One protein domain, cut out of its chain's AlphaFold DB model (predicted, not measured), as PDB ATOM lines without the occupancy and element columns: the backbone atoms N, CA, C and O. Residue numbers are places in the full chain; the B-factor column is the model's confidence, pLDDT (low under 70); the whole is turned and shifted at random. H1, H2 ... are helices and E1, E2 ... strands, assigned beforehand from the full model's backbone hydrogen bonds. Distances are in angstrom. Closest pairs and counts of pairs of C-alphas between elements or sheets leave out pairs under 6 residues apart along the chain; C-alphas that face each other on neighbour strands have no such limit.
ATOM      1  N   TYR A   3      46.360 -45.602  35.489       93.06
ATOM      2  CA  TYR A   3      46.469 -47.043  35.329       93.06
ATOM      3  C   TYR A   3      45.915 -47.485  33.980       93.06
ATOM      4  O   TYR A   3      44.963 -46.900  33.466       93.06
ATOM      5  N   ARG A   4      46.514 -48.533  33.412       94.19
ATOM      6  CA  ARG A   4      46.079 -49.111  32.140       94.19
ATOM      7  C   ARG A   4      44.991 -50.159  32.363       94.19
ATOM      8  O   ARG A   4      45.226 -51.166  33.040       94.19
ATOM      9  N   HIS A   5      43.829 -49.929  31.769       91.31
ATOM     10  CA  HIS A   5      42.702 -50.853  31.733       91.31
ATOM     11  C   HIS A   5      42.927 -51.975  30.697       91.31
ATOM     12  O   HIS A   5      43.869 -51.925  29.903       91.31
ATOM     13  N   ASP A   6      42.099 -53.024  30.720       88.06
ATOM     14  CA  ASP A   6      42.287 -54.213  29.868       88.06
ATOM     15  C   ASP A   6      42.054 -53.931  28.373       88.06
ATOM     16  O   ASP A   6      42.650 -54.579  27.516       88.06
ATOM     17  N   ASP A   7      41.246 -52.921  28.055       91.12
ATOM     18  CA  ASP A   7      41.036 -52.404  26.692       91.12
ATOM     19  C   ASP A   7      42.191 -51.514  26.189       91.12
ATOM     20  O   ASP A   7      42.144 -51.000  25.072       91.12
ATOM     21  N   GLY A   8      43.235 -51.333  27.004       88.94
ATOM     22  CA  GLY A   8      44.396 -50.506  26.696       88.94
ATOM     23  C   GLY A   8      44.221 -49.018  26.997       88.94
ATOM     24  O   GLY A   8      45.186 -48.274  26.831       88.94
ATOM     25  N   THR A   9      43.048 -48.575  27.463       92.19
ATOM     26  CA  THR A   9      42.826 -47.177  27.861       92.19
ATOM     27  C   THR A   9      43.545 -46.844  29.168       92.19
ATOM     28  O   THR A   9      43.706 -47.698  30.045       92.19
ATOM     29  N   GLU A  10      43.996 -45.597  29.307       92.00
ATOM     30  CA  GLU A  10      44.498 -45.077  30.578       92.00
ATOM     31  C   GLU A  10      43.380 -44.370  31.340       92.00
ATOM     32  O   GLU A  10      42.602 -43.609  30.764       92.00
ATOM     33  N   GLN A  11      43.311 -44.623  32.642       91.50
ATOM     34  CA  GLN A  11      42.366 -43.978  33.545       91.50
ATOM     35  C   GLN A  11      43.080 -43.417  34.766       91.50
ATOM     36  O   GLN A  11      44.112 -43.937  35.196       91.50
ATOM     37  N   ASP A  12      42.492 -42.386  35.361       91.12
ATOM     38  CA  ASP A  12      43.014 -41.797  36.584       91.12
ATOM     39  C   ASP A  12      42.799 -42.721  37.785       91.12
ATOM     40  O   ASP A  12      41.705 -43.214  38.059       91.12
ATOM     41  N   LEU A  13      43.875 -42.919  38.540       91.94
ATOM     42  CA  LEU A  13      43.855 -43.488  39.878       91.94
ATOM     43  C   LEU A  13      44.134 -42.370  40.881       91.94
ATOM     44  O   LEU A  13      45.248 -41.831  40.968       91.94
ATOM     45  N   HIS A  14      43.113 -42.054  41.670       91.88
ATOM     46  CA  HIS A  14      43.181 -41.030  42.701       91.88
ATOM     47  C   HIS A  14      43.704 -41.626  44.009       91.88
ATOM     48  O   HIS A  14      43.104 -42.547  44.563       91.88
ATOM     49  N   LEU A  15      44.808 -41.072  44.509       92.81
ATOM     50  CA  LEU A  15      45.308 -41.288  45.864       92.81
ATOM     51  C   LEU A  15      45.118 -39.992  46.643       92.81
ATOM     52  O   LEU A  15      45.717 -38.974  46.304       92.81
ATOM     53  N   HIS A  16      44.306 -40.042  47.689       94.00
ATOM     54  CA  HIS A  16      44.121 -38.934  48.610       94.00
ATOM     55  C   HIS A  16      44.891 -39.231  49.895       94.00
ATOM     56  O   HIS A  16      44.625 -40.230  50.560       94.00
ATOM     57  N   VAL A  17      45.858 -38.380  50.236       94.00
ATOM     58  CA  VAL A  17      46.656 -38.499  51.463       94.00
ATOM     59  C   VAL A  17      46.276 -37.360  52.399       94.00
ATOM     60  O   VAL A  17      46.360 -36.191  52.034       94.00
ATOM     61  N   ARG A  18      45.854 -37.701  53.614       93.44
ATOM     62  CA  ARG A  18      45.506 -36.736  54.658       93.44
ATOM     63  C   ARG A  18      46.770 -36.209  55.328       93.44
ATOM     64  O   ARG A  18      47.732 -36.952  55.533       93.44
ATOM     65  N   MET A  19      46.737 -34.943  55.733       93.94
ATOM     66  CA  MET A  19      47.828 -34.321  56.483       93.94
ATOM     67  C   MET A  19      48.144 -35.133  57.754       93.94
ATOM     68  O   MET A  19      47.205 -35.537  58.448       93.94
ATOM     69  N   PRO A  20      49.428 -35.393  58.071       97.12
ATOM     70  CA  PRO A  20      49.785 -36.082  59.301       97.12
ATOM     71  C   PRO A  20      49.268 -35.345  60.539       97.12
ATOM     72  O   PRO A  20      49.338 -34.120  60.614       97.12
ATOM     73  N   TYR A  21      48.782 -36.092  61.526       95.19
ATOM     74  CA  TYR A  21      48.257 -35.549  62.776       95.19
ATOM     75  C   TYR A  21      48.677 -36.408  63.965       95.19
ATOM     76  O   TYR A  21      48.893 -37.617  63.850       95.19
ATOM     77  N   VAL A  22      48.778 -35.776  65.131       96.44
ATOM     78  CA  VAL A  22      49.108 -36.452  66.383       96.44
ATOM     79  C   VAL A  22      47.829 -36.850  67.117       96.44
ATOM     80  O   VAL A  22      46.866 -36.089  67.194       96.44
ATOM     81  N   THR A  23      47.804 -38.065  67.658       90.25
ATOM     82  CA  THR A  23      46.695 -38.543  68.501       90.25
ATOM     83  C   THR A  23      46.996 -38.359  69.989       90.25
ATOM     84  O   THR A  23      48.120 -38.032  70.364       90.25
ATOM     85  N   LYS A  24      46.014 -38.620  70.869       81.50
ATOM     86  CA  LYS A  24      46.148 -38.478  72.337       81.50
ATOM     87  C   LYS A  24      47.287 -39.302  72.983       81.50
ATOM     88  O   LYS A  24      47.528 -39.136  74.170       81.50
ATOM     89  N   GLY A  25      47.999 -40.142  72.231       81.81
ATOM     90  CA  GLY A  25      49.173 -40.902  72.682       81.81
ATOM     91  C   GLY A  25      50.522 -40.414  72.139       81.81
ATOM     92  O   GLY A  25      51.464 -41.193  72.148       81.81
ATOM     93  N   ALA A  26      50.611 -39.190  71.600       84.00
ATOM     94  CA  ALA A  26      51.819 -38.651  70.952       84.00
ATOM     95  C   ALA A  26      52.332 -39.469  69.745       84.00
ATOM     96  O   ALA A  26      53.461 -39.292  69.295       84.00
ATOM     97  N   VAL A  27      51.489 -40.341  69.183       92.56
ATOM     98  CA  VAL A  27      51.784 -41.089  67.956       92.56
ATOM     99  C   VAL A  27      51.299 -40.280  66.765       92.56
ATOM    100  O   VAL A  27      50.120 -39.897  66.715       92.56
ATOM    101  N   TRP A  28      52.199 -40.054  65.808       97.62
ATOM    102  CA  TRP A  28      51.859 -39.450  64.531       97.62
ATOM    103  C   TRP A  28      51.192 -40.474  63.626       97.62
ATOM    104  O   TRP A  28      51.658 -41.605  63.477       97.62
ATOM    105  N   LYS A  29      50.093 -40.050  63.013       97.25
ATOM    106  CA  LYS A  29      49.319 -40.812  62.043       97.25
ATOM    107  C   LYS A  29      49.229 -40.049  60.739       97.25
ATOM    108  O   LYS A  29      49.142 -38.826  60.741       97.25
ATOM    109  N   CYS A  30      49.173 -40.774  59.635       97.44
ATOM    110  CA  CYS A  30      48.810 -40.234  58.334       97.44
ATOM    111  C   CYS A  30      47.901 -41.246  57.640       97.44
ATOM    112  O   CYS A  30      48.188 -42.444  57.634       97.44
ATOM    113  N   GLY A  31      46.775 -40.781  57.107       96.44
ATOM    114  CA  GLY A  31      45.779 -41.643  56.479       96.44
ATOM    115  C   GLY A  31      45.730 -41.454  54.973       96.44
ATOM    116  O   GLY A  31      45.969 -40.348  54.498       96.44
ATOM    117  N   PHE A  32      45.347 -42.495  54.238       96.38
ATOM    118  CA  PHE A  32      45.114 -42.386  52.801       96.38
ATOM    119  C   PHE A  32      43.860 -43.122  52.342       96.38
ATOM    120  O   PHE A  32      43.334 -44.006  53.029       96.38
ATOM    121  N   GLU A  33      43.423 -42.755  51.145       96.94
ATOM    122  CA  GLU A  33      42.328 -43.371  50.410       96.94
ATOM    123  C   GLU A  33      42.749 -43.559  48.947       96.94
ATOM    124  O   GLU A  33      43.401 -42.690  48.366       96.94
ATOM    125  N   LEU A  34      42.390 -44.698  48.353       95.12
ATOM    126  CA  LEU A  34      42.508 -44.944  46.917       95.12
ATOM    127  C   LEU A  34      41.107 -45.054  46.329       95.12
ATOM    128  O   LEU A  34      40.303 -45.873  46.778       95.12
ATOM    129  N   GLY A  35      40.841 -44.245  45.307       93.62
ATOM    130  CA  GLY A  35      39.587 -44.279  44.566       93.62
ATOM    131  C   GLY A  35      39.390 -45.570  43.755       93.62
ATOM    132  O   GLY A  35      40.173 -46.527  43.866       93.62
ATOM    133  N   PRO A  36      38.340 -45.620  42.921       92.25
ATOM    134  CA  PRO A  36      38.136 -46.713  41.982       92.25
ATOM    135  C   PRO A  36      39.376 -46.947  41.098       92.25
ATOM    136  O   PRO A  36      40.083 -45.992  40.772       92.25
ATOM    137  N   PRO A  37      39.662 -48.204  40.717       93.38
ATOM    138  CA  PRO A  37      38.886 -49.414  41.007       93.38
ATOM    139  C   PRO A  37      39.225 -50.065  42.361       93.38
ATOM    140  O   PRO A  37      38.588 -51.046  42.738       93.38
ATOM    141  N   LEU A  38      40.215 -49.553  43.101       93.94
ATOM    142  CA  LEU A  38      40.699 -50.185  44.335       93.94
ATOM    143  C   LEU A  38      39.786 -49.936  45.541       93.94
ATOM    144  O   LEU A  38      39.667 -50.822  46.384       93.94
ATOM    145  N   ASN A  39      39.133 -48.771  45.611       94.81
ATOM    146  CA  ASN A  39      38.157 -48.409  46.651       94.81
ATOM    147  C   ASN A  39      38.661 -48.670  48.087       94.81
ATOM    148  O   ASN A  39      37.956 -49.233  48.925       94.81
ATOM    149  N   ILE A  40      39.908 -48.285  48.372       95.06
ATOM    150  CA  ILE A  40      40.524 -48.468  49.690       95.06
ATOM    151  C   ILE A  40      40.288 -47.209  50.513       95.06
ATOM    152  O   ILE A  40      40.668 -46.119  50.098       95.06
ATOM    153  N   THR A  41      39.730 -47.364  51.709       94.38
ATOM    154  CA  THR A  41      39.472 -46.254  52.630       94.38
ATOM    155  C   THR A  41      40.013 -46.551  54.026       94.38
ATOM    156  O   THR A  41      40.241 -47.705  54.397       94.38
ATOM    157  N   GLY A  42      40.263 -45.493  54.805       88.81
ATOM    158  CA  GLY A  42      40.573 -45.608  56.233       88.81
ATOM    159  C   GLY A  42      41.896 -46.303  56.579       88.81
ATOM    160  O   GLY A  42      42.073 -46.729  57.719       88.81
ATOM    161  N   ARG A  43      42.833 -46.440  55.631       94.81
ATOM    162  CA  ARG A  43      44.166 -46.992  55.913       94.81
ATOM    163  C   ARG A  43      45.063 -45.920  56.524       94.81
ATOM    164  O   ARG A  43      45.002 -44.754  56.135       94.81
ATOM    165  N   GLU A  44      45.902 -46.329  57.472       96.50
ATOM    166  CA  GLU A  44      46.760 -45.430  58.248       96.50
ATOM    167  C   GLU A  44      48.198 -45.954  58.314       96.50
ATOM    168  O   GLU A  44      48.424 -47.146  58.528       96.50
ATOM    169  N   GLY A  45      49.156 -45.042  58.152       95.88
ATOM    170  CA  GLY A  45      50.558 -45.208  58.512       95.88
ATOM    171  C   GLY A  45      50.873 -44.480  59.819       95.88
ATOM    172  O   GLY A  45      50.195 -43.517  60.187       95.88
ATOM    173  N   TYR A  46      51.906 -44.950  60.513       96.56
ATOM    174  CA  TYR A  46      52.287 -44.496  61.850       96.56
ATOM    175  C   TYR A  46      53.775 -44.144  61.884       96.56
ATOM    176  O   TYR A  46      54.567 -44.760  61.171       96.56
ATOM    177  N   GLY A  47      54.157 -43.192  62.732       95.62
ATOM    178  CA  GLY A  47      55.554 -42.801  62.922       95.62
ATOM    179  C   GLY A  47      55.785 -42.067  64.239       95.62
ATOM    180  O   GLY A  47      54.829 -41.692  64.927       95.62
ATOM    181  N   VAL A  48      57.058 -41.861  64.593       95.31
ATOM    182  CA  VAL A  48      57.414 -41.041  65.768       95.31
ATOM    183  C   VAL A  48      57.347 -39.538  65.477       95.31
ATOM    184  O   VAL A  48      57.286 -38.735  66.403       95.31
ATOM    185  N   ASP A  49      57.298 -39.163  64.199       95.50
ATOM    186  CA  ASP A  49      57.117 -37.797  63.714       95.50
ATOM    187  C   ASP A  49      56.201 -37.760  62.472       95.50
ATOM    188  O   ASP A  49      55.802 -38.795  61.921       95.50
ATOM    189  N   ALA A  50      55.853 -36.546  62.038       95.38
ATOM    190  CA  ALA A  50      54.967 -36.305  60.902       95.38
ATOM    191  C   ALA A  50      55.492 -36.905  59.588       95.38
ATOM    192  O   ALA A  50      54.714 -37.443  58.797       95.38
ATOM    193  N   LEU A  51      56.806 -36.815  59.356       96.50
ATOM    194  CA  LEU A  51      57.438 -37.269  58.123       96.50
ATOM    195  C   LEU A  51      57.446 -38.795  58.062       96.50
ATOM    196  O   LEU A  51      57.073 -39.370  57.043       96.50
ATOM    197  N   GLN A  52      57.800 -39.460  59.158       96.62
ATOM    198  CA  GLN A  52      57.741 -40.913  59.247       96.62
ATOM    199  C   GLN A  52      56.320 -41.439  59.057       96.62
ATOM    200  O   GLN A  52      56.127 -42.397  58.311       96.62
ATOM    201  N   ALA A  53      55.319 -40.804  59.674       97.00
ATOM    202  CA  ALA A  53      53.927 -41.202  59.488       97.00
ATOM    203  C   ALA A  53      53.491 -41.067  58.020       97.00
ATOM    204  O   ALA A  53      52.851 -41.975  57.486       97.00
ATOM    205  N   LEU A  54      53.881 -39.977  57.349       96.50
ATOM    206  CA  LEU A  54      53.631 -39.771  55.921       96.50
ATOM    207  C   LEU A  54      54.319 -40.837  55.057       96.50
ATOM    208  O   LEU A  54      53.676 -41.449  54.207       96.50
ATOM    209  N   LEU A  55      55.608 -41.093  55.282       96.38
ATOM    210  CA  LEU A  55      56.364 -42.094  54.527       96.38
ATOM    211  C   LEU A  55      55.788 -43.501  54.719       96.38
ATOM    212  O   LEU A  55      55.645 -44.242  53.748       96.38
ATOM    213  N   ALA A  56      55.391 -43.851  55.945       96.56
ATOM    214  CA  ALA A  56      54.700 -45.104  56.228       96.56
ATOM    215  C   ALA A  56      53.366 -45.190  55.467       96.56
ATOM    216  O   ALA A  56      53.069 -46.212  54.853       96.56
ATOM    217  N   CYS A  57      52.587 -44.108  55.455       96.38
ATOM    218  CA  CYS A  57      51.317 -44.019  54.735       96.38
ATOM    219  C   CYS A  57      51.494 -44.249  53.223       96.38
ATOM    220  O   CYS A  57      50.823 -45.102  52.640       96.38
ATOM    221  N   LEU A  58      52.466 -43.568  52.607       95.06
ATOM    222  CA  LEU A  58      52.811 -43.737  51.191       95.06
ATOM    223  C   LEU A  58      53.326 -45.149  50.885       95.06
ATOM    224  O   LEU A  58      52.971 -45.727  49.856       95.06
ATOM    225  N   GLY A  59      54.117 -45.734  51.787       95.50
ATOM    226  CA  GLY A  59      54.579 -47.117  51.673       95.50
ATOM    227  C   GLY A  59      53.423 -48.121  51.658       95.50
ATOM    228  O   GLY A  59      53.389 -49.010  50.808       95.50
ATOM    229  N   ILE A  60      52.433 -47.948  52.541       96.50
ATOM    230  CA  ILE A  60      51.236 -48.802  52.585       96.50
ATOM    231  C   ILE A  60      50.372 -48.600  51.332       96.50
ATOM    232  O   ILE A  60      49.873 -49.581  50.775       96.50
ATOM    233  N   ALA A  61      50.210 -47.363  50.854       94.81
ATOM    234  CA  ALA A  61      49.482 -47.079  49.617       94.81
ATOM    235  C   ALA A  61      50.130 -47.779  48.411       94.81
ATOM    236  O   ALA A  61      49.449 -48.469  47.652       94.81
ATOM    237  N   ARG A  62      51.461 -47.688  48.291       94.25
ATOM    238  CA  ARG A  62      52.229 -48.403  47.266       94.25
ATOM    239  C   ARG A  62      52.038 -49.916  47.365       94.25
ATOM    240  O   ARG A  62      51.703 -50.545  46.365       94.25
ATOM    241  N   ALA A  63      52.200 -50.490  48.557       93.81
ATOM    242  CA  ALA A  63      52.013 -51.924  48.775       93.81
ATOM    243  C   ALA A  63      50.584 -52.377  48.424       93.81
ATOM    244  O   ALA A  63      50.391 -53.460  47.877       93.81
ATOM    245  N   SER A  64      49.584 -51.528  48.680       94.81
ATOM    246  CA  SER A  64      48.187 -51.797  48.326       94.81
ATOM    247  C   SER A  64      47.987 -51.880  46.811       94.81
ATOM    248  O   SER A  64      47.293 -52.773  46.333       94.81
ATOM    249  N   ILE A  65      48.631 -50.994  46.047       94.38
ATOM    250  CA  ILE A  65      48.615 -51.034  44.579       94.38
ATOM    251  C   ILE A  65      49.346 -52.284  44.071       94.38
ATOM    252  O   ILE A  65      48.802 -53.027  43.254       94.38
ATOM    253  N   GLU A  66      50.554 -52.548  44.574       92.69
ATOM    254  CA  GLU A  66      51.388 -53.682  44.155       92.69
ATOM    255  C   GLU A  66      50.774 -55.049  44.502       92.69
ATOM    256  O   GLU A  66      51.035 -56.030  43.807       92.69
ATOM    257  N   GLY A  67      49.954 -55.117  45.553       93.31
ATOM    258  CA  GLY A  67      49.210 -56.310  45.960       93.31
ATOM    259  C   GLY A  67      47.848 -56.482  45.277       93.31
ATOM    260  O   GLY A  67      47.152 -57.452  45.565       93.31
ATOM    261  N   SER A  68      47.449 -55.556  44.403       94.00
ATOM    262  CA  SER A  68      46.132 -55.556  43.757       94.00
ATOM    263  C   SER A  68      46.161 -56.094  42.324       94.00
ATOM    264  O   SER A  68      47.213 -56.403  41.759       94.00
ATOM    265  N   THR A  69      44.990 -56.123  41.686       91.56
ATOM    266  CA  THR A  69      44.862 -56.394  40.248       91.56
ATOM    267  C   THR A  69      45.593 -55.361  39.386       91.56
ATOM    268  O   THR A  69      45.959 -55.675  38.255       91.56
ATOM    269  N   LEU A  70      45.868 -54.155  39.890       92.25
ATOM    270  CA  LEU A  70      46.570 -53.099  39.154       92.25
ATOM    271  C   LEU A  70      48.102 -53.229  39.176       92.25
ATOM    272  O   LEU A  70      48.804 -52.363  38.647       92.25
ATOM    273  N   LYS A  71      48.649 -54.302  39.758       91.75
ATOM    274  CA  LYS A  71      50.094 -54.550  39.791       91.75
ATOM    275  C   LYS A  71      50.713 -54.454  38.391       91.75
ATOM    276  O   LYS A  71      50.286 -55.135  37.463       91.75
ATOM    277  N   GLY A  72      51.738 -53.612  38.250       89.25
ATOM    278  CA  GLY A  72      52.444 -53.396  36.979       89.25
ATOM    279  C   GLY A  72      51.640 -52.636  35.916       89.25
ATOM    280  O   GLY A  72      52.111 -52.500  34.791       89.25
ATOM    281  N   ARG A  73      50.442 -52.146  36.257       91.94
ATOM    282  CA  ARG A  73      49.568 -51.368  35.366       91.94
ATOM    283  C   ARG A  73      49.428 -49.911  35.782       91.94
ATOM    284  O   ARG A  73      48.860 -49.143  35.020       91.94
ATOM    285  N   VAL A  74      49.929 -49.544  36.962       92.38
ATOM    286  CA  VAL A  74      49.923 -48.165  37.461       92.38
ATOM    287  C   VAL A  74      51.188 -47.440  37.027       92.38
ATOM    288  O   VAL A  74      52.296 -47.947  37.205       92.38
ATOM    289  N   HIS A  75      51.008 -46.228  36.517       89.38
ATOM    290  CA  HIS A  75      52.071 -45.293  36.208       89.38
ATOM    291  C   HIS A  75      51.962 -44.055  37.108       89.38
ATOM    292  O   HIS A  75      50.888 -43.474  37.304       89.38
ATOM    293  N   TRP A  76      53.098 -43.638  37.669       83.31
ATOM    294  CA  TRP A  76      53.216 -42.381  38.396       83.31
ATOM    295  C   TRP A  76      54.305 -41.526  37.757       83.31
ATOM    296  O   TRP A  76      55.488 -41.838  37.863       83.31
ATOM    297  N   GLY A  77      53.896 -40.422  37.134       74.50
ATOM    298  CA  GLY A  77      54.790 -39.427  36.544       74.50
ATOM    299  C   GLY A  77      55.373 -38.447  37.567       74.50
ATOM    300  O   GLY A  77      55.729 -37.330  37.209       74.50
ATOM    301  N   GLY A  78      55.420 -38.797  38.856       72.00
ATOM    302  CA  GLY A  78      55.915 -37.894  39.895       72.00
ATOM    303  C   GLY A  78      55.019 -36.664  40.080       72.00
ATOM    304  O   GLY A  78      53.793 -36.773  40.136       72.00
ATOM    305  N   MET A  79      55.640 -35.486  40.173       65.69
ATOM    306  CA  MET A  79      54.955 -34.201  40.381       65.69
ATOM    307  C   MET A  79      53.929 -33.866  39.287       65.69
ATOM    308  O   MET A  79      52.894 -33.281  39.598       65.69
TER     309      MET A  79
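Overview. This is residues 3 to 79 of the 106 residues of an uncharacterized protein of Polyangium fumosum (UniProt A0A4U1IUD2). A narrow sheet of three antiparallel strands, E2, E3 and E4, has one helix, H1, packed lengthwise over one of its faces, while no named element covers the other face. The long axis is drawn out beyond this two-layer body by the strand E1, which runs nearly in line with E2 past one end of the sheet, and at the other end by the loop of the E2-E3 hairpin. The printed part has 77 residues with four named strands and one named helix, in the order E1, E2, E3, E4, H1, and the sheet's order is E2 - E3 - E4. The class is mixed, helices and strands, although under half of the residues, 38 of 77, are in named elements. The whole is only just loose, close to compact, with a radius of gyration of the C-alphas of 13.9 A, and it is a rod with spans of 48 by 22 by 18 A.

Along the chain. The printed part begins at Tyr 3, and its first named element is E1, residues 10 to 12, with C-alpha 10 at (44.498, -45.077, 30.578). E2 is residues 15 to 17, 6.4 A from first to last C-alpha, beside 7.0 A for E1. E3 is residues 28 to 34, from Trp 28 to Leu 34, and measures 20.7 A. E4, residues 40 to 47, is the longest strand by residues and measures 20.8 A from C-alpha 40 at (40.524, -48.468, 49.690) to C-alpha 47. H1 is residues 50 to 66, 24.4 A long, and ends with C-alpha 66 at (51.388, -53.682, 44.155). Residues 67 to 79 hold no named element.

Arrangement. E2, E3 and E4 form a meander, each strand the antiparallel neighbour of the one before, with E3 as the inner strand and E2 and E4 as edge strands. The hairpin of E3 and E4 has an angle of 155 degrees between its directions; N 34 and O 40 are 2.8 A apart and N 45 and O 30 are 2.8 A apart, both within hydrogen-bond range. The hairpin of E2 and E3 has an angle of 161 degrees, with N 16 and O 33 at 2.9 A and N 33 and O 16 at 2.9 A. Residues 21 to 22 make a short antiparallel pairing with residues 28 to 29 of E3. H1 is on the sheet at a height of 6.9 A and lies over E3 and E4. On the local plane its line and that of E3 stand at 27 degrees, and it runs along the strands. The closest C-alphas of E4 and H1 are those of Gly 45 and Cys 57, 4.0 A apart; those of E3 and H1 are Lys 29 and Ala 53, 5.3 A apart. In H1 every O i to N i+4 pair is within hydrogen-bond range. E1 pairs with no named strand and runs on into E2 across a break of 2 residues, at 25 degrees. E1 is apart from E2, E3, E4 and H1.

Size, cuts and confidence. The two C-alphas farthest apart are those of Asp 7 and Gly 25, at 48.1 A. The C-alphas of Tyr 3 and Met 79, the first and last printed, are 16.2 A apart. The links E1 to E2, E3 to E4 and E4 to H1 are tight, and the link E2 to E3, of 10 residues, is short. The C-alphas of residues 67 to 79 lie 12 to 16 A from the mean of all C-alphas. The printed part has no cut. The mean pLDDT of the printed part is 92.5, and one printed residue, Met 79, is under 70.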